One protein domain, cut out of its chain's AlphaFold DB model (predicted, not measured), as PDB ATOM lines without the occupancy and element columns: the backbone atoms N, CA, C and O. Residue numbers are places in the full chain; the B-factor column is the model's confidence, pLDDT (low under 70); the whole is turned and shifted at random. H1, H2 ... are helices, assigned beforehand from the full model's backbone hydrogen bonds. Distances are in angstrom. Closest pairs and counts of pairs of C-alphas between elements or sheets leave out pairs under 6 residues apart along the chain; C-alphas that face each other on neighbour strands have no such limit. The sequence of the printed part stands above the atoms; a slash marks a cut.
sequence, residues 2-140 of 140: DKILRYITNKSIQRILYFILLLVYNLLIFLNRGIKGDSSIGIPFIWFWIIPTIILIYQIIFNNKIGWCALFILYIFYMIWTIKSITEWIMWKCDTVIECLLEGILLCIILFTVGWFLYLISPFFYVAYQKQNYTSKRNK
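This is residues 2 to 140 of the 140 residues of an uncharacterized protein of Bacteroidales bacterium 36-12 (UniProt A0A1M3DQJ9). Two long helical hairpins, H2 with H3 and H4 with H5, spread apart as an open V whose arms meet where H3 ends and H4 begins. Short H1 sits near the meeting point, while residues 127 to 140, mostly H6, stick out beyond it as a free arm. The printed part has 139 residues with six named helices, H1 to H6 in order, and no named strand; the class is all helix. It is loose, with a radius of gyration of the C-alphas of 18.6 A, and elongated, spanning 62 by 35 by 22 A.

H1 is residues 2 to 8, from C-alpha 2 at (223.608, 161.678, 209.794). H2, residues 11 to 31, is 30.1 A long, and H3, residues 45 to 62, 26.5 A. H4, residues 65 to 93, is 41.4 A long, and H5, residues 97 to 121, 36.4 A. H6, residues 123 to 138, is 23.2 A long and ends at C-alpha 138 at (208.783, 151.802, 216.760).

H1 is close to but not clearly touching H5, the closest C-alphas being those of Ile 8 and Ile 121, 6.4 A apart. The hairpin H2 and H3 touches at Arg 15 and Ile 60, closest C-alphas 4.7 A, at a shallow tilt of 21 degrees. In the hairpin H3 and H4, residues 52 to 59 touch residues 67 to 74, with closest C-alphas Gln 59 and Gly 67 at 5.7 A. The hairpin H4 and H5 touches at Ile 90 and Cys 100, closest C-alphas 6.4 A, at 2 degrees. H2 and H4 are apart. Every O i to N i+4 pair is within hydrogen-bond range in H1, H2, H4, H5 and H6; in H3, 13 of 14 are.

The farthest C-alphas, Asp 95 and Lys 140, are 62.5 A apart. The printed part has no cut. The link H2 to H3 is long; the others are tight. Confidence is under 70 at residues 2, 33 to 42, 93 to 95, 97 and 134 to 140.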
ATOM      1  N   ASP A   2     224.613 161.694 210.875       66.88
ATOM      2  CA  ASP A   2     223.608 161.678 209.794       66.88
ATOM      3  C   ASP A   2     223.861 162.628 208.618       66.88
ATOM      4  O   ASP A   2     223.530 162.301 207.482       66.88
ATOM      5  N   LYS A   3     224.419 163.824 208.857       76.44
ATOM      6  CA  LYS A   3     224.488 164.869 207.816       76.44
ATOM      7  C   LYS A   3     225.434 164.499 206.671       76.44
ATOM      8  O   LYS A   3     225.060 164.635 205.512       76.44
ATOM      9  N   ILE A   4     226.625 163.997 207.004       77.00
ATOM     10  CA  ILE A   4     227.658 163.617 206.027       77.00
ATOM     11  C   ILE A   4     227.188 162.428 205.192       77.00
ATOM     12  O   ILE A   4     227.231 162.483 203.967       77.00
ATOM     13  N   LEU A   5     226.660 161.384 205.834       72.56
ATOM     14  CA  LEU A   5     226.151 160.224 205.115       72.56
ATOM     15  C   LEU A   5     225.006 160.623 204.177       72.56
ATOM     16  O   LEU A   5     225.031 160.289 202.997       72.56
ATOM     17  N   ARG A   6     224.044 161.418 204.656       74.62
ATOM     18  CA  ARG A   6     222.924 161.907 203.837       74.62
ATOM     19  C   ARG A   6     223.383 162.776 202.661       74.62
ATOM     20  O   ARG A   6     222.764 162.716 201.602       74.62
ATOM     21  N   TYR A   7     224.460 163.541 202.831       80.88
ATOM     22  CA  TYR A   7     225.092 164.310 201.760       80.88
ATOM     23  C   TYR A   7     225.709 163.387 200.701       80.88
ATOM     24  O   TYR A   7     225.388 163.496 199.524       80.88
ATOM     25  N   ILE A   8     226.517 162.413 201.116       78.94
ATOM     26  CA  ILE A   8     227.211 161.496 200.200       78.94
ATOM     27  C   ILE A   8     226.232 160.520 199.512       78.94
ATOM     28  O   ILE A   8     226.447 160.115 198.370       78.94
ATOM     29  N   THR A   9     225.112 160.181 200.159       76.69
ATOM     30  CA  THR A   9     224.062 159.346 199.546       76.69
ATOM     31  C   THR A   9     223.145 160.125 198.591       76.69
ATOM     32  O   THR A   9     222.227 159.560 197.993       76.69
ATOM     33  N   ASN A  10     223.328 161.440 198.458       83.69
ATOM     34  CA  ASN A  10     222.515 162.239 197.553       83.69
ATOM     35  C   ASN A  10     222.830 161.863 196.100       83.69
ATOM     36  O   ASN A  10     223.979 161.935 195.660       83.69
ATOM     37  N   LYS A  11     221.789 161.530 195.330       82.44
ATOM     38  CA  LYS A  11     221.925 161.113 193.930       82.44
ATOM     39  C   LYS A  11     222.683 162.118 193.066       82.44
ATOM     40  O   LYS A  11     223.450 161.691 192.209       82.44
ATOM     41  N   SER A  12     222.485 163.420 193.270       85.00
ATOM     42  CA  SER A  12     223.171 164.458 192.492       85.00
ATOM     43  C   SER A  12     224.662 164.504 192.810       85.00
ATOM     44  O   SER A  12     225.482 164.598 191.904       85.00
ATOM     45  N   ILE A  13     225.021 164.359 194.087       86.44
ATOM     46  CA  ILE A  13     226.420 164.342 194.531       86.44
ATOM     47  C   ILE A  13     227.125 163.095 194.004       86.44
ATOM     48  O   ILE A  13     228.226 163.194 193.479       86.44
ATOM     49  N   GLN A  14     226.460 161.940 194.043       86.19
ATOM     50  CA  GLN A  14     226.980 160.709 193.447       86.19
ATOM     51  C   GLN A  14     227.242 160.862 191.946       86.19
ATOM     52  O   GLN A  14     228.306 160.479 191.475       86.19
ATOM     53  N   ARG A  15     226.324 161.490 191.199       87.88
ATOM     54  CA  ARG A  15     226.517 161.771 189.766       87.88
ATOM     55  C   ARG A  15     227.718 162.674 189.503       87.88
ATOM     56  O   ARG A  15     228.487 162.389 188.589       87.88
ATOM     57  N   ILE A  16     227.906 163.714 190.316       89.00
ATOM     58  CA  ILE A  16     229.085 164.589 190.237       89.00
ATOM     59  C   ILE A  16     230.360 163.786 190.516       89.00
ATOM     60  O   ILE A  16     231.323 163.902 189.764       89.00
ATOM     61  N   LEU A  17     230.359 162.927 191.538       86.94
ATOM     62  CA  LEU A  17     231.497 162.061 191.851       86.94
ATOM     63  C   LEU A  17     231.832 161.115 190.692       86.94
ATOM     64  O   LEU A  17     233.002 160.999 190.338       86.94
ATOM     65  N   TYR A  18     230.838 160.488 190.053       87.25
ATOM     66  CA  TYR A  18     231.078 159.642 188.876       87.25
ATOM     67  C   TYR A  18     231.607 160.429 187.685       87.25
ATOM     68  O   TYR A  18     232.460 159.925 186.963       87.25
ATOM     69  N   PHE A  19     231.125 161.654 187.481       89.25
ATOM     70  CA  PHE A  19     231.610 162.523 186.414       89.25
ATOM     71  C   PHE A  19     233.068 162.937 186.639       89.25
ATOM     72  O   PHE A  19     233.883 162.831 185.725       89.25
ATOM     73  N   ILE A  20     233.427 163.327 187.866       90.38
ATOM     74  CA  ILE A  20     234.818 163.617 188.238       90.38
ATOM     75  C   ILE A  20     235.685 162.369 188.044       90.38
ATOM     76  O   ILE A  20     236.747 162.451 187.431       90.38
ATOM     77  N   LEU A  21     235.219 161.208 188.513       88.25
ATOM     78  CA  LEU A  21     235.936 159.943 188.364       88.25
ATOM     79  C   LEU A  21     236.149 159.592 186.885       88.25
ATOM     80  O   LEU A  21     237.248 159.199 186.511       88.25
ATOM     81  N   LEU A  22     235.134 159.791 186.040       90.88
ATOM     82  CA  LEU A  22     235.217 159.590 184.595       90.88
ATOM     83  C   LEU A  22     236.277 160.498 183.961       90.88
ATOM     84  O   LEU A  22     237.077 160.016 183.158       90.88
ATOM     85  N   LEU A  23     236.305 161.784 184.322       88.81
ATOM     86  CA  LEU A  23     237.291 162.737 183.805       88.81
ATOM     87  C   LEU A  23     238.712 162.358 184.216       88.81
ATOM     88  O   LEU A  23     239.585 162.258 183.357       88.81
ATOM     89  N   VAL A  24     238.936 162.104 185.507       88.69
ATOM     90  CA  VAL A  24     240.252 161.714 186.031       88.69
ATOM     91  C   VAL A  24     240.718 160.416 185.379       88.69
ATOM     92  O   VAL A  24     241.847 160.337 184.909       88.69
ATOM     93  N   TYR A  25     239.840 159.420 185.285       85.56
ATOM     94  CA  TYR A  25     240.155 158.130 184.683       85.56
ATOM     95  C   TYR A  25     240.563 158.249 183.207       85.56
ATOM     96  O   TYR A  25     241.598 157.720 182.804       85.56
ATOM     97  N   ASN A  26     239.796 158.996 182.407       85.69
ATOM     98  CA  ASN A  26     240.123 159.215 180.997       85.69
ATOM     99  C   ASN A  26     241.402 160.042 180.821       85.69
ATOM    100  O   ASN A  26     242.201 159.746 179.935       85.69
ATOM    101  N   LEU A  27     241.626 161.040 181.679       86.25
ATOM    102  CA  LEU A  27     242.840 161.850 181.661       86.25
ATOM    103  C   LEU A  27     244.082 161.007 181.982       86.25
ATOM    104  O   LEU A  27     245.077 161.106 181.271       86.25
ATOM    105  N   LEU A  28     244.010 160.128 182.985       83.75
ATOM    106  CA  LEU A  28     245.097 159.201 183.315       83.75
ATOM    107  C   LEU A  28     245.429 158.274 182.142       83.75
ATOM    108  O   LEU A  28     246.600 158.096 181.816       83.75
ATOM    109  N   ILE A  29     244.418 157.725 181.467       81.75
ATOM    110  CA  ILE A  29     244.629 156.853 180.301       81.75
ATOM    111  C   ILE A  29     245.246 157.617 179.134       81.75
ATOM    112  O   ILE A  29     246.189 157.127 178.509       81.75
ATOM    113  N   PHE A  30     244.748 158.821 178.857       80.44
ATOM    114  CA  PHE A  30     245.278 159.677 177.802       80.44
ATOM    115  C   PHE A  30     246.753 160.030 178.045       80.44
ATOM    116  O   PHE A  30     247.575 159.927 177.132       80.44
ATOM    117  N   LEU A  31     247.104 160.385 179.284       81.31
ATOM    118  CA  LEU A  31     248.479 160.698 179.675       81.31
ATOM    119  C   LEU A  31     249.399 159.473 179.619       81.31
ATOM    120  O   LEU A  31     250.564 159.611 179.254       81.31
ATOM    121  N   ASN A  32     248.888 158.278 179.921       71.69
ATOM    122  CA  ASN A  32     249.712 157.073 180.008       71.69
ATOM    123  C   ASN A  32     250.106 156.470 178.640       71.69
ATOM    124  O   ASN A  32     250.785 155.451 178.628       71.69
ATOM    125  N   ARG A  33     249.686 157.045 177.490       57.38
ATOM    126  CA  ARG A  33     249.988 156.634 176.082       57.38
ATOM    127  C   ARG A  33     249.875 155.124 175.742       57.38
ATOM    128  O   ARG A  33     250.137 154.727 174.609       57.38
ATOM    129  N   GLY A  34     249.432 154.288 176.677       53.62
ATOM    130  CA  GLY A  34     249.581 152.832 176.693       53.62
ATOM    131  C   GLY A  34     248.297 152.073 176.385       53.62
ATOM    132  O   GLY A  34     248.065 151.011 176.942       53.62
ATOM    133  N   ILE A  35     247.446 152.595 175.495       58.81
ATOM    134  CA  ILE A  35     246.270 151.845 175.007       58.81
ATOM    135  C   ILE A  35     246.708 150.682 174.083       58.81
ATOM    136  O   ILE A  35     245.917 149.801 173.757       58.81
ATOM    137  N   LYS A  36     247.981 150.655 173.663       55.47
ATOM    138  CA  LYS A  36     248.556 149.593 172.833       55.47
ATOM    139  C   LYS A  36     249.300 148.583 173.705       55.47
ATOM    140  O   LYS A  36     250.419 148.844 174.135       55.47
ATOM    141  N   GLY A  37     248.662 147.443 173.938       60.38
ATOM    142  CA  GLY A  37     249.217 146.303 174.658       60.38
ATOM    143  C   GLY A  37     248.113 145.345 175.096       60.38
ATOM    144  O   GLY A  37     246.954 145.746 175.243       60.38
ATOM    145  N   ASP A  38     248.473 144.086 175.305       60.38
ATOM    146  CA  ASP A  38     247.602 143.129 175.977       60.38
ATOM    147  C   ASP A  38     247.827 143.209 177.488       60.38
ATOM    148  O   ASP A  38     248.943 143.414 177.971       60.38
ATOM    149  N   SER A  39     246.745 143.079 178.251       62.44
ATOM    150  CA  SER A  39     246.833 142.870 179.698       62.44
ATOM    151  C   SER A  39     247.468 141.511 180.016       62.44
ATOM    152  O   SER A  39     247.461 140.599 179.190       62.44
ATOM    153  N   SER A  40     247.909 141.316 181.262       61.50
ATOM    154  CA  SER A  40     248.392 140.019 181.774       61.50
ATOM    155  C   SER A  40     247.348 138.886 181.733       61.50
ATOM    156  O   SER A  40     247.662 137.733 182.019       61.50
ATOM    157  N   ILE A  41     246.092 139.182 181.373       65.88
ATOM    158  CA  ILE A  41     245.022 138.191 181.169       65.88
ATOM    159  C   ILE A  41     244.737 137.966 179.663       65.88
ATOM    160  O   ILE A  41     243.799 137.263 179.304       65.88
ATOM    161  N   GLY A  42     245.530 138.545 178.755       68.06
ATOM    162  CA  GLY A  42     245.327 138.419 177.304       68.06
ATOM    163  C   GLY A  42     244.108 139.184 176.778       68.06
ATOM    164  O   GLY A  42     243.690 138.993 175.641       68.06
ATOM    165  N   ILE A  43     243.514 140.050 177.603       73.06
ATOM    166  CA  ILE A  43     242.450 140.961 177.182       73.06
ATOM    167  C   ILE A  43     243.108 142.256 176.678       73.06
ATOM    168  O   ILE A  43     243.931 142.827 177.407       73.06
ATOM    169  N   PRO A  44     242.731 142.765 175.494       78.88
ATOM    170  CA  PRO A  44     243.243 144.036 174.995       78.88
ATOM    171  C   PRO A  44     242.982 145.184 175.976       78.88
ATOM    172  O   PRO A  44     241.855 145.351 176.456       78.88
ATOM    173  N   PHE A  45     243.993 146.018 176.245       76.56
ATOM    174  CA  PHE A  45     243.899 147.112 177.228       76.56
ATOM    175  C   PHE A  45     242.768 148.111 176.918       76.56
ATOM    176  O   PHE A  45     242.212 148.750 177.810       76.56
ATOM    177  N   ILE A  46     242.353 148.197 175.651       80.31
ATOM    178  CA  ILE A  46     241.218 149.019 175.225       80.31
ATOM    179  C   ILE A  46     239.897 148.619 175.900       80.31
ATOM    180  O   ILE A  46     239.080 149.487 176.198       80.31
ATOM    181  N   TRP A  47     239.692 147.339 176.223       83.06
ATOM    182  CA  TRP A  47     238.492 146.891 176.939       83.06
ATOM    183  C   TRP A  47     238.510 147.299 178.406       83.06
ATOM    184  O   TRP A  47     237.464 147.662 178.949       83.06
ATOM    185  N   PHE A  48     239.697 147.325 179.017       80.75
ATOM    186  CA  PHE A  48     239.870 147.884 180.353       80.75
ATOM    187  C   PHE A  48     239.523 149.361 180.390       80.75
ATOM    188  O   PHE A  48     239.083 149.808 181.432       80.75
ATOM    189  N   TRP A  49     239.638 150.093 179.280       83.50
ATOM    190  CA  TRP A  49     239.202 151.484 179.180       83.50
ATOM    191  C   TRP A  49     237.704 151.637 178.877       83.50
ATOM    192  O   TRP A  49     236.996 152.387 179.560       83.50
ATOM    193  N   ILE A  50     237.204 150.928 177.861       87.88
ATOM    194  CA  ILE A  50     235.830 151.077 177.363       87.88
ATOM    195  C   ILE A  50     234.805 150.637 178.415       87.88
ATOM    196  O   ILE A  50     233.834 151.355 178.659       87.88
ATOM    197  N   ILE A  51     235.012 149.485 179.062       89.62
ATOM    198  CA  ILE A  51     234.018 148.904 179.977       89.62
ATOM    199  C   ILE A  51     233.764 149.818 181.193       89.62
ATOM    200  O   ILE A  51     232.602 150.169 181.426       89.62
ATOM    201  N   PRO A  52     234.785 150.290 181.943       88.75
ATOM    202  CA  PRO A  52     234.568 151.242 183.033       88.75
ATOM    203  C   PRO A  52     233.954 152.557 182.560       88.75
ATOM    204  O   PRO A  52     233.080 153.097 183.235       88.75
ATOM    205  N   THR A  53     234.358 153.052 181.387       90.75
ATOM    206  CA  THR A  53     233.831 154.295 180.811       90.75
ATOM    207  C   THR A  53     232.323 154.205 180.571       90.75
ATOM    208  O   THR A  53     231.580 155.083 181.010       90.75
ATOM    209  N   ILE A  54     231.845 153.121 179.952       92.88
ATOM    210  CA  ILE A  54     230.411 152.895 179.713       92.88
ATOM    211  C   ILE A  54     229.644 152.815 181.037       92.88
ATOM    212  O   ILE A  54     228.589 153.436 181.178       92.88
ATOM    213  N   ILE A  55     230.176 152.086 182.023       92.38
ATOM    214  CA  ILE A  55     229.526 151.929 183.332       92.38
ATOM    215  C   ILE A  55     229.433 153.278 184.063       92.38
ATOM    216  O   ILE A  55     228.390 153.592 184.643       92.38
ATOM    217  N   LEU A  56     230.482 154.101 184.008       91.06
ATOM    218  CA  LEU A  56     230.485 155.435 184.611       91.06
ATOM    219  C   LEU A  56     229.501 156.382 183.917       91.06
ATOM    220  O   LEU A  56     228.729 157.049 184.603       91.06
ATOM    221  N   ILE A  57     229.450 156.391 182.581       92.81
ATOM    222  CA  ILE A  57     228.457 157.167 181.817       92.81
ATOM    223  C   ILE A  57     227.036 156.738 182.196       92.81
ATOM    224  O   ILE A  57     226.187 157.580 182.501       92.81
ATOM    225  N   TYR A  58     226.782 155.430 182.252       92.88
ATOM    226  CA  TYR A  58     225.490 154.892 182.670       92.88
ATOM    227  C   TYR A  58     225.101 155.373 184.077       92.88
ATOM    228  O   TYR A  58     223.957 155.771 184.314       92.88
ATOM    229  N   GLN A  59     226.055 155.389 185.009       90.50
ATOM    230  CA  GLN A  59     225.834 155.844 186.381       90.50
ATOM    231  C   GLN A  59     225.594 157.352 186.502       90.50
ATOM    232  O   GLN A  59     224.772 157.773 187.319       90.50
ATOM    233  N   ILE A  60     226.231 158.165 185.659       91.06
ATOM    234  CA  ILE A  60     225.975 159.609 185.574       91.06
ATOM    235  C   ILE A  60     224.525 159.874 185.139       91.06
ATOM    236  O   ILE A  60     223.852 160.726 185.726       91.06
ATOM    237  N   ILE A  61     224.017 159.120 184.158       90.38
ATOM    238  CA  ILE A  61     222.668 159.314 183.602       90.38
ATOM    239  C   ILE A  61     221.593 158.751 184.537       90.38
ATOM    240  O   ILE A  61     220.657 159.458 184.924       90.38
ATOM    241  N   PHE A  62     221.708 157.478 184.919       89.38
ATOM    242  CA  PHE A  62     220.614 156.755 185.569       89.38
ATOM    243  C   PHE A  62     220.741 156.702 187.093       89.38
ATOM    244  O   PHE A  62     219.722 156.819 187.773       89.38
ATOM    245  N   ASN A  63     221.955 156.588 187.641       88.06
ATOM    246  CA  ASN A  63     222.230 156.360 189.068       88.06
ATOM    247  C   ASN A  63     221.220 155.402 189.738       88.06
ATOM    248  O   ASN A  63     220.383 155.805 190.558       88.06
ATOM    249  N   ASN A  64     221.247 154.134 189.325       88.81
ATOM    250  CA  ASN A  64     220.279 153.119 189.739       88.81
ATOM    251  C   ASN A  64     220.964 151.839 190.251       88.81
ATOM    252  O   ASN A  64     222.169 151.643 190.108       88.81
ATOM    253  N   LYS A  65     220.174 150.933 190.837       85.19
ATOM    254  CA  LYS A  65     220.683 149.679 191.421       85.19
ATOM    255  C   LYS A  65     221.413 148.782 190.409       85.19
ATOM    256  O   LYS A  65     222.344 148.088 190.797       85.19
ATOM    257  N   ILE A  66     221.009 148.804 189.136       88.62
ATOM    258  CA  ILE A  66     221.617 147.989 188.072       88.62
ATOM    259  C   ILE A  66     223.034 148.484 187.777       88.62
ATOM    260  O   ILE A  66     223.974 147.694 187.796       88.62
ATOM    261  N   GLY A  67     223.209 149.796 187.602       87.94
ATOM    262  CA  GLY A  67     224.531 150.399 187.438       87.94
ATOM    263  C   GLY A  67     225.425 150.146 188.651       87.94
ATOM    264  O   GLY A  67     226.631 149.966 188.514       87.94
ATOM    265  N   TRP A  68     224.837 150.111 189.852       88.62
ATOM    266  CA  TRP A  68     225.569 149.814 191.083       88.62
ATOM    267  C   TRP A  68     226.057 148.371 191.124       88.62
ATOM    268  O   TRP A  68     227.196 148.125 191.514       88.62
ATOM    269  N   CYS A  69     225.227 147.433 190.670       89.00
ATOM    270  CA  CYS A  69     225.623 146.041 190.497       89.00
ATOM    271  C   CYS A  69     226.776 145.918 189.486       89.00
ATOM    272  O   CYS A  69     227.773 145.263 189.772       89.00
ATOM    273  N   ALA A  70     226.696 146.625 188.352       91.12
ATOM    274  CA  ALA A  70     227.761 146.640 187.350       91.12
ATOM    275  C   ALA A  70     229.086 147.202 187.901       91.12
ATOM    276  O   ALA A  70     230.132 146.591 187.695       91.12
ATOM    277  N   LEU A  71     229.051 148.312 188.655       89.56
ATOM    278  CA  LEU A  71     230.235 148.847 189.345       89.56
ATOM    279  C   LEU A  71     230.828 147.844 190.339       89.56
ATOM    280  O   LEU A  71     232.046 147.726 190.434       89.56
ATOM    281  N   PHE A  72     229.983 147.123 191.075       88.69
ATOM    282  CA  PHE A  72     230.437 146.139 192.052       88.69
ATOM    283  C   PHE A  72     231.099 144.925 191.388       88.69
ATOM    284  O   PHE A  72     232.168 144.497 191.819       88.69
ATOM    285  N   ILE A  73     230.516 144.411 190.301       91.50
ATOM    286  CA  ILE A  73     231.114 143.334 189.498       91.50
ATOM    287  C   ILE A  73     232.460 143.788 188.927       91.50
ATOM    288  O   ILE A  73     233.449 143.062 189.029       91.50
ATOM    289  N   LEU A  74     232.512 145.004 188.379       90.75
ATOM    290  CA  LEU A  74     233.738 145.595 187.854       90.75
ATOM    291  C   LEU A  74     234.813 145.701 188.947       90.75
ATOM    292  O   LEU A  74     235.955 145.314 188.722       90.75
ATOM    293  N   TYR A  75     234.444 146.163 190.142       88.69
ATOM    294  CA  TYR A  75     235.341 146.233 191.295       88.69
ATOM    295  C   TYR A  75     235.898 144.856 191.685       88.69
ATOM    296  O   TYR A  75     237.109 144.727 191.858       88.69
ATOM    297  N   ILE A  76     235.054 143.820 191.776       89.25
ATOM    298  CA  ILE A  76     235.508 142.451 192.079       89.25
ATOM    299  C   ILE A  76     236.484 141.957 191.011       89.25
ATOM    300  O   ILE A  76     237.532 141.407 191.346       89.25
ATOM    301  N   PHE A  77     236.165 142.180 189.736       89.12
ATOM    302  CA  PHE A  77     237.038 141.806 188.628       89.12
ATOM    303  C   PHE A  77     238.417 142.476 188.745       89.12
ATOM    304  O   PHE A  77     239.437 141.787 188.692       89.12
ATOM    305  N   TYR A  78     238.460 143.790 188.992       85.44
ATOM    306  CA  TYR A  78     239.715 144.519 189.202       85.44
ATOM    307  C   TYR A  78     240.472 144.057 190.450       85.44
ATOM    308  O   TYR A  78     241.696 143.963 190.401       85.44
ATOM    309  N   MET A  79     239.778 143.731 191.543       86.62
ATOM    310  CA  MET A  79     240.396 143.155 192.742       86.62
ATOM    311  C   MET A  79     241.113 141.842 192.426       86.62
ATOM    312  O   MET A  79     242.299 141.710 192.718       86.62
ATOM    313  N   ILE A  80     240.418 140.893 191.793       87.31
ATOM    314  CA  ILE A  80     240.987 139.586 191.438       87.31
ATOM    315  C   ILE A  80     242.185 139.769 190.504       87.31
ATOM    316  O   ILE A  80     243.235 139.163 190.717       87.31
ATOM    317  N   TRP A  81     242.055 140.632 189.495       84.19
ATOM    318  CA  TRP A  81     243.147 140.904 188.564       84.19
ATOM    319  C   TRP A  81     244.359 141.544 189.244       84.19
ATOM    320  O   TRP A  81     245.495 141.159 188.964       84.19
ATOM    321  N   THR A  82     244.132 142.483 190.162       83.38
ATOM    322  CA  THR A  82     245.206 143.145 190.910       83.38
ATOM    323  C   THR A  82     245.938 142.143 191.797       83.38
ATOM    324  O   THR A  82     247.162 142.073 191.749       83.38
ATOM    325  N   ILE A  83     245.206 141.297 192.531       83.19
ATOM    326  CA  ILE A  83     245.788 140.227 193.357       83.19
ATOM    327  C   ILE A  83     246.613 139.268 192.494       83.19
ATOM    328  O   ILE A  83     247.748 138.949 192.849       83.19
ATOM    329  N   LYS A  84     246.080 138.840 191.341       83.75
ATOM    330  CA  LYS A  84     246.808 137.978 190.403       83.75
ATOM    331  C   LYS A  84     248.102 138.649 189.929       83.75
ATOM    332  O   LYS A  84     249.156 138.028 189.990       83.75
ATOM    333  N   SER A  85     248.030 139.915 189.525       79.38
ATOM    334  CA  SER A  85     249.179 140.661 188.995       79.38
ATOM    335  C   SER A  85     250.269 140.876 190.050       79.38
ATOM    336  O   SER A  85     251.448 140.709 189.753       79.38
ATOM    337  N   ILE A  86     249.887 141.185 191.294       79.25
ATOM    338  CA  ILE A  86     250.823 141.281 192.427       79.25
ATOM    339  C   ILE A  86     251.465 139.917 192.704       79.25
ATOM    340  O   ILE A  86     252.674 139.839 192.894       79.25
ATOM    341  N   THR A  87     250.678 138.840 192.696       79.44
ATOM    342  CA  THR A  87     251.187 137.482 192.948       79.44
ATOM    343  C   THR A  87     252.205 137.062 191.887       79.44
ATOM    344  O   THR A  87     253.286 136.592 192.231       79.44
ATOM    345  N   GLU A  88     251.902 137.285 190.604       79.69
ATOM    346  CA  GLU A  88     252.836 137.030 189.499       79.69
ATOM    347  C   GLU A  88     254.116 137.860 189.641       79.69
ATOM    348  O   GLU A  88     255.215 137.333 189.476       79.69
ATOM    349  N   TRP A  89     253.988 139.138 190.003       75.19
ATOM    350  CA  TRP A  89     255.133 140.023 190.204       75.19
ATOM    351  C   TRP A  89     256.043 139.563 191.354       75.19
ATOM    352  O   TRP A  89     257.258 139.477 191.162       75.19
ATOM    353  N   ILE A  90     255.467 139.182 192.500       76.12
ATOM    354  CA  ILE A  90     256.216 138.633 193.641       76.12
ATOM    355  C   ILE A  90     256.939 137.340 193.242       76.12
ATOM    356  O   ILE A  90     258.106 137.167 193.583       76.12
ATOM    357  N   MET A  91     256.276 136.442 192.505       74.88
ATOM    358  CA  MET A  91     256.851 135.147 192.122       74.88
ATOM    359  C   MET A  91     257.995 135.251 191.105       74.88
ATOM    360  O   MET A  91     258.881 134.401 191.120       74.88
ATOM    361  N   TRP A  92     257.961 136.228 190.194       71.19
ATOM    362  CA  TRP A  92     258.881 136.280 189.047       71.19
ATOM    363  C   TRP A  92     260.014 137.299 189.158       71.19
ATOM    364  O   TRP A  92     261.008 137.158 188.449       71.19
ATOM    365  N   LYS A  93     259.865 138.358 189.962       64.00
ATOM    366  CA  LYS A  93     260.772 139.520 189.910       64.00
ATOM    367  C   LYS A  93     261.322 139.983 191.252       64.00
ATOM    368  O   LYS A  93     262.084 140.945 191.276       64.00
ATOM    369  N   CYS A  94     260.917 139.363 192.353       62.16
ATOM    370  CA  CYS A  94     261.208 139.922 193.658       62.16
ATOM    371  C   CYS A  94     262.527 139.386 194.236       62.16
ATOM    372  O   CYS A  94     262.547 138.342 194.884       62.16
ATOM    373  N   ASP A  95     263.614 140.135 194.034       64.19
ATOM    374  CA  ASP A  95     264.897 139.893 194.712       64.19
ATOM    375  C   ASP A  95     264.843 140.318 196.200       64.19
ATOM    376  O   ASP A  95     265.507 139.727 197.052       64.19
ATOM    377  N   THR A  96     264.000 141.304 196.543       71.38
ATOM    378  CA  THR A  96     263.806 141.851 197.900       71.38
ATOM    379  C   THR A  96     262.380 141.627 198.414       71.38
ATOM    380  O   THR A  96     261.511 142.495 198.356       71.38
ATOM    381  N   VAL A  97     262.146 140.452 199.006       69.62
ATOM    382  CA  VAL A  97     260.832 139.987 199.509       69.62
ATOM    383  C   VAL A  97     260.087 141.021 200.376       69.62
ATOM    384  O   VAL A  97     258.863 141.117 200.303       69.62
ATOM    385  N   ILE A  98     260.806 141.814 201.179       74.12
ATOM    386  CA  ILE A  98     260.221 142.804 202.102       74.12
ATOM    387  C   ILE A  98     259.610 144.002 201.359       74.12
ATOM    388  O   ILE A  98     258.511 144.430 201.710       74.12
ATOM    389  N   GLU A  99     260.284 144.534 200.337       74.31
ATOM    390  CA  GLU A  99     259.796 145.696 199.577       74.31
ATOM    391  C   GLU A  99     258.538 145.329 198.786       74.31
ATOM    392  O   GLU A  99     257.528 146.032 198.859       74.31
ATOM    393  N   CYS A 100     258.544 144.160 198.140       70.69
ATOM    394  CA  CYS A 100     257.382 143.672 197.401       70.69
ATOM    395  C   CYS A 100     256.174 143.385 198.303       70.69
ATOM    396  O   CYS A 100     255.031 143.649 197.921       70.69
ATOM    397  N   LEU A 101     256.405 142.859 199.512       73.56
ATOM    398  CA  LEU A 101     255.346 142.671 200.506       73.56
ATOM    399  C   LEU A 101     254.756 144.008 200.959       73.56
ATOM    400  O   LEU A 101     253.538 144.114 201.102       73.56
ATOM    401  N   LEU A 102     255.592 145.030 201.159       80.69
ATOM    402  CA  LEU A 102     255.140 146.354 201.581       80.69
ATOM    403  C   LEU A 102     254.275 147.028 200.505       80.69
ATOM    404  O   LEU A 102     253.200 147.546 200.821       80.69
ATOM    405  N   GLU A 103     254.692 146.966 199.237       76.38
ATOM    406  CA  GLU A 103     253.901 147.471 198.106       76.38
ATOM    407  C   GLU A 103     252.572 146.719 197.956       76.38
ATOM    408  O   GLU A 103     251.518 147.341 197.794       76.38
ATOM    409  N   GLY A 104     252.596 145.387 198.088       76.56
ATOM    410  CA  GLY A 104     251.392 144.556 198.056       76.56
ATOM    411  C   GLY A 104     250.403 144.894 199.177       76.56
ATOM    412  O   GLY A 104     249.201 145.010 198.926       76.56
ATOM    413  N   ILE A 105     250.889 145.115 200.404       82.00
ATOM    414  CA  ILE A 105     250.061 145.538 201.545       82.00
ATOM    415  C   ILE A 105     249.428 146.908 201.277       82.00
ATOM    416  O   ILE A 105     248.227 147.075 201.501       82.00
ATOM    417  N   LEU A 106     250.198 147.874 200.769       81.12
ATOM    418  CA  LEU A 106     249.684 149.207 200.447       81.12
ATOM    419  C   LEU A 106     248.568 149.135 199.393       81.12
ATOM    420  O   LEU A 106     247.513 149.751 199.563       81.12
ATOM    421  N   LEU A 107     248.757 148.331 198.345       80.56
ATOM    422  CA  LEU A 107     247.747 148.083 197.313       80.56
ATOM    423  C   LEU A 107     246.479 147.438 197.884       80.56
ATOM    424  O   LEU A 107     245.374 147.883 197.572       80.56
ATOM    425  N   CYS A 108     246.619 146.453 198.772       80.44
ATOM    426  CA  CYS A 108     245.490 145.850 199.481       80.44
ATOM    427  C   CYS A 108     244.715 146.877 200.322       80.44
ATOM    428  O   CYS A 108     243.482 146.882 200.292       80.44
ATOM    429  N   ILE A 109     245.405 147.781 201.028       84.81
ATOM    430  CA  ILE A 109     244.771 148.860 201.805       84.81
ATOM    431  C   ILE A 109     243.997 149.808 200.884       84.81
ATOM    432  O   ILE A 109     242.860 150.178 201.196       84.81
ATOM    433  N   ILE A 110     244.572 150.182 199.738       84.94
ATOM    434  CA  ILE A 110     243.909 151.051 198.757       84.94
ATOM    435  C   ILE A 110     242.649 150.370 198.214       84.94
ATOM    436  O   ILE A 110     241.575 150.973 198.241       84.94
ATOM    437  N   LEU A 111     242.749 149.108 197.783       83.81
ATOM    438  CA  LEU A 111     241.607 148.335 197.285       83.81
ATOM    439  C   LEU A 111     240.499 148.243 198.336       83.81
ATOM    440  O   LEU A 111     239.345 148.549 198.037       83.81
ATOM    441  N   PHE A 112     240.853 147.909 199.577       85.19
ATOM    442  CA  PHE A 112     239.899 147.829 200.679       85.19
ATOM    443  C   PHE A 112     239.217 149.174 200.947       85.19
ATOM    444  O   PHE A 112     237.998 149.230 201.106       85.19
ATOM    445  N   THR A 113     239.977 150.270 200.930       86.31
ATOM    446  CA  THR A 113     239.443 151.626 201.126       86.31
ATOM    447  C   THR A 113     238.456 152.004 200.018       86.31
ATOM    448  O   THR A 113     237.389 152.554 200.300       86.31
ATOM    449  N   VAL A 114     238.760 151.661 198.762       84.50
ATOM    450  CA  VAL A 114     237.857 151.878 197.619       84.50
ATOM    451  C   VAL A 114     236.587 151.036 197.751       84.50
ATOM    452  O   VAL A 114     235.487 151.561 197.571       84.50
ATOM    453  N   GLY A 115     236.708 149.756 198.111       84.88
ATOM    454  CA  GLY A 115     235.563 148.875 198.343       84.88
ATOM    455  C   GLY A 115     234.661 149.369 199.473       84.88
ATOM    456  O   GLY A 115     233.437 149.415 199.326       84.88
ATOM    457  N   TRP A 116     235.261 149.818 200.575       84.62
ATOM    458  CA  TRP A 116     234.547 150.424 201.695       84.62
ATOM    459  C   TRP A 116     233.807 151.695 201.276       84.62
ATOM    460  O   TRP A 116     232.626 151.864 201.591       84.62
ATOM    461  N   PHE A 117     234.467 152.570 200.516       84.06
ATOM    462  CA  PHE A 117     233.836 153.767 199.978       84.06
ATOM    463  C   PHE A 117     232.630 153.407 199.105       84.06
ATOM    464  O   PHE A 117     231.533 153.890 199.381       84.06
ATOM    465  N   LEU A 118     232.795 152.501 198.130       83.88
ATOM    466  CA  LEU A 118     231.711 152.016 197.264       83.88
ATOM    467  C   LEU A 118     230.528 151.464 198.067       83.88
ATOM    468  O   LEU A 118     229.379 151.745 197.726       83.88
ATOM    469  N   TYR A 119     230.792 150.724 199.147       84.06
ATOM    470  CA  TYR A 119     229.753 150.215 200.038       84.06
ATOM    471  C   TYR A 119     228.964 151.345 200.710       84.06
ATOM    472  O   TYR A 119     227.729 151.344 200.649       84.06
ATOM    473  N   LEU A 120     229.653 152.336 201.286       80.38
ATOM    474  CA  LEU A 120     229.027 153.473 201.972       80.38
ATOM    475  C   LEU A 120     228.135 154.302 201.051       80.38
ATOM    476  O   LEU A 120     227.080 154.781 201.467       80.38
ATOM    477  N   ILE A 121     228.566 154.483 199.804       80.75
ATOM    478  CA  ILE A 121     227.834 155.289 198.829       80.75
ATOM    479  C   ILE A 121     226.764 154.479 198.080       80.75
ATOM    480  O   ILE A 121     225.942 155.048 197.363       80.75
ATOM    481  N   SER A 122     226.713 153.161 198.291       82.94
ATOM    482  CA  SER A 122     225.731 152.292 197.653       82.94
ATOM    483  C   SER A 122     224.296 152.557 198.147       82.94
ATOM    484  O   SER A 122     224.057 152.822 199.331       82.94
ATOM    485  N   PRO A 123     223.282 152.394 197.278       77.56
ATOM    486  CA  PRO A 123     221.881 152.503 197.677       77.56
ATOM    487  C   PRO A 123     221.465 151.380 198.638       77.56
ATOM    488  O   PRO A 123     220.456 151.510 199.329       77.56
ATOM    489  N   PHE A 124     222.218 150.277 198.690       78.62
ATOM    490  CA  PHE A 124     221.945 149.143 199.571       78.62
ATOM    491  C   PHE A 124     222.192 149.500 201.038       78.62
ATOM    492  O   PHE A 124     221.357 149.190 201.890       78.62
ATOM    493  N   PHE A 125     223.279 150.225 201.317       77.81
ATOM    494  CA  PHE A 125     223.598 150.687 202.665       77.81
ATOM    495  C   PHE A 125     222.528 151.640 203.211       77.81
ATOM    496  O   PHE A 125     222.031 151.459 204.321       77.81
ATOM    497  N   TYR A 126     222.091 152.608 202.400       71.62
ATOM    498  CA  TYR A 126     221.074 153.578 202.811       71.62
ATOM    499  C   TYR A 126     219.725 152.936 203.158       71.62
ATOM    500  O   TYR A 126     219.081 153.316 204.138       71.62
ATOM    501  N   VAL A 127     219.302 151.940 202.375       74.50
ATOM    502  CA  VAL A 127     218.061 151.196 202.634       74.50
ATOM    503  C   VAL A 127     218.160 150.407 203.944       74.50
ATOM    504  O   VAL A 127     217.215 150.425 204.734       74.50
ATOM    505  N   ALA A 128     219.298 149.761 204.209       75.00
ATOM    506  CA  ALA A 128     219.533 149.055 205.469       75.00
ATOM    507  C   ALA A 128     219.525 150.017 206.672       75.00
ATOM    508  O   ALA A 128     218.850 149.754 207.670       75.00
ATOM    509  N   TYR A 129     220.187 151.170 206.538       73.81
ATOM    510  CA  TYR A 129     220.256 152.202 207.573       73.81
ATOM    511  C   TYR A 129     218.877 152.776 207.934       73.81
ATOM    512  O   TYR A 129     218.521 152.872 209.112       73.81
ATOM    513  N   GLN A 130     218.053 153.116 206.936       73.25
ATOM    514  CA  GLN A 130     216.692 153.600 207.191       73.25
ATOM    515  C   GLN A 130     215.823 152.554 207.894       73.25
ATOM    516  O   GLN A 130     215.099 152.892 208.834       73.25
ATOM    517  N   LYS A 131     215.905 151.286 207.466       73.38
ATOM    518  CA  LYS A 131     215.133 150.193 208.066       73.38
ATOM    519  C   LYS A 131     215.450 150.045 209.555       73.38
ATOM    520  O   LYS A 131     214.522 149.925 210.349       73.38
ATOM    521  N   GLN A 132     216.727 150.126 209.928       74.25
ATOM    522  CA  GLN A 132     217.189 150.020 211.315       74.25
ATOM    523  C   GLN A 132     216.722 151.195 212.194       74.25
ATOM    524  O   GLN A 132     216.282 150.994 213.327       74.25
ATOM    525  N   ASN A 133     216.751 152.421 211.664       70.38
ATOM    526  CA  ASN A 133     216.250 153.600 212.376       70.38
ATOM    527  C   ASN A 133     214.725 153.569 212.580       70.38
ATOM    528  O   ASN A 133     214.230 154.050 213.601       70.38
ATOM    529  N   TYR A 134     213.972 153.002 211.634       69.75
ATOM    530  CA  TYR A 134     212.520 152.873 211.754       69.75
ATOM    531  C   TYR A 134     212.115 151.850 212.826       69.75
ATOM    532  O   TYR A 134     211.270 152.149 213.668       69.75
ATOM    533  N   THR A 135     212.749 150.672 212.862       69.00
ATOM    534  CA  THR A 135     212.510 149.677 213.926       69.00
ATOM    535  C   THR A 135     212.925 150.184 215.304       69.00
ATOM    536  O   THR A 135     212.205 149.950 216.270       69.00
ATOM    537  N   SER A 136     214.024 150.937 215.406       69.62
ATOM    538  CA  SER A 136     214.447 151.557 216.671       69.62
ATOM    539  C   SER A 136     213.429 152.563 217.220       69.62
ATOM    540  O   SER A 136     213.247 152.628 218.434       69.62
ATOM    541  N   LYS A 137     212.759 153.332 216.352       66.75
ATOM    542  CA  LYS A 137     211.727 154.299 216.759       66.75
ATOM    543  C   LYS A 137     210.382 153.660 217.093       66.75
ATOM    544  O   LYS A 137     209.658 154.224 217.894       66.75
ATOM    545  N   ARG A 138     210.041 152.520 216.485       62.94
ATOM    546  CA  ARG A 138     208.783 151.802 216.760       62.94
ATOM    547  C   ARG A 138     208.782 151.091 218.120       62.94
ATOM    548  O   ARG A 138     207.716 150.815 218.649       62.94
ATOM    549  N   ASN A 139     209.966 150.783 218.650       64.56
ATOM    550  CA  ASN A 139     210.155 150.079 219.920       64.56
ATOM    551  C   ASN A 139     210.411 151.025 221.115       64.56
ATOM    552  O   ASN A 139     210.803 150.550 222.180       64.56
ATOM    553  N   LYS A 140     210.254 152.340 220.930       56.12
ATOM    554  CA  LYS A 140     210.272 153.365 221.985       56.12
ATOM    555  C   LYS A 140     208.881 153.962 222.121       56.12
ATOM    556  O   LYS A 140     208.532 154.305 223.266       56.12
TER     557      LYS A 140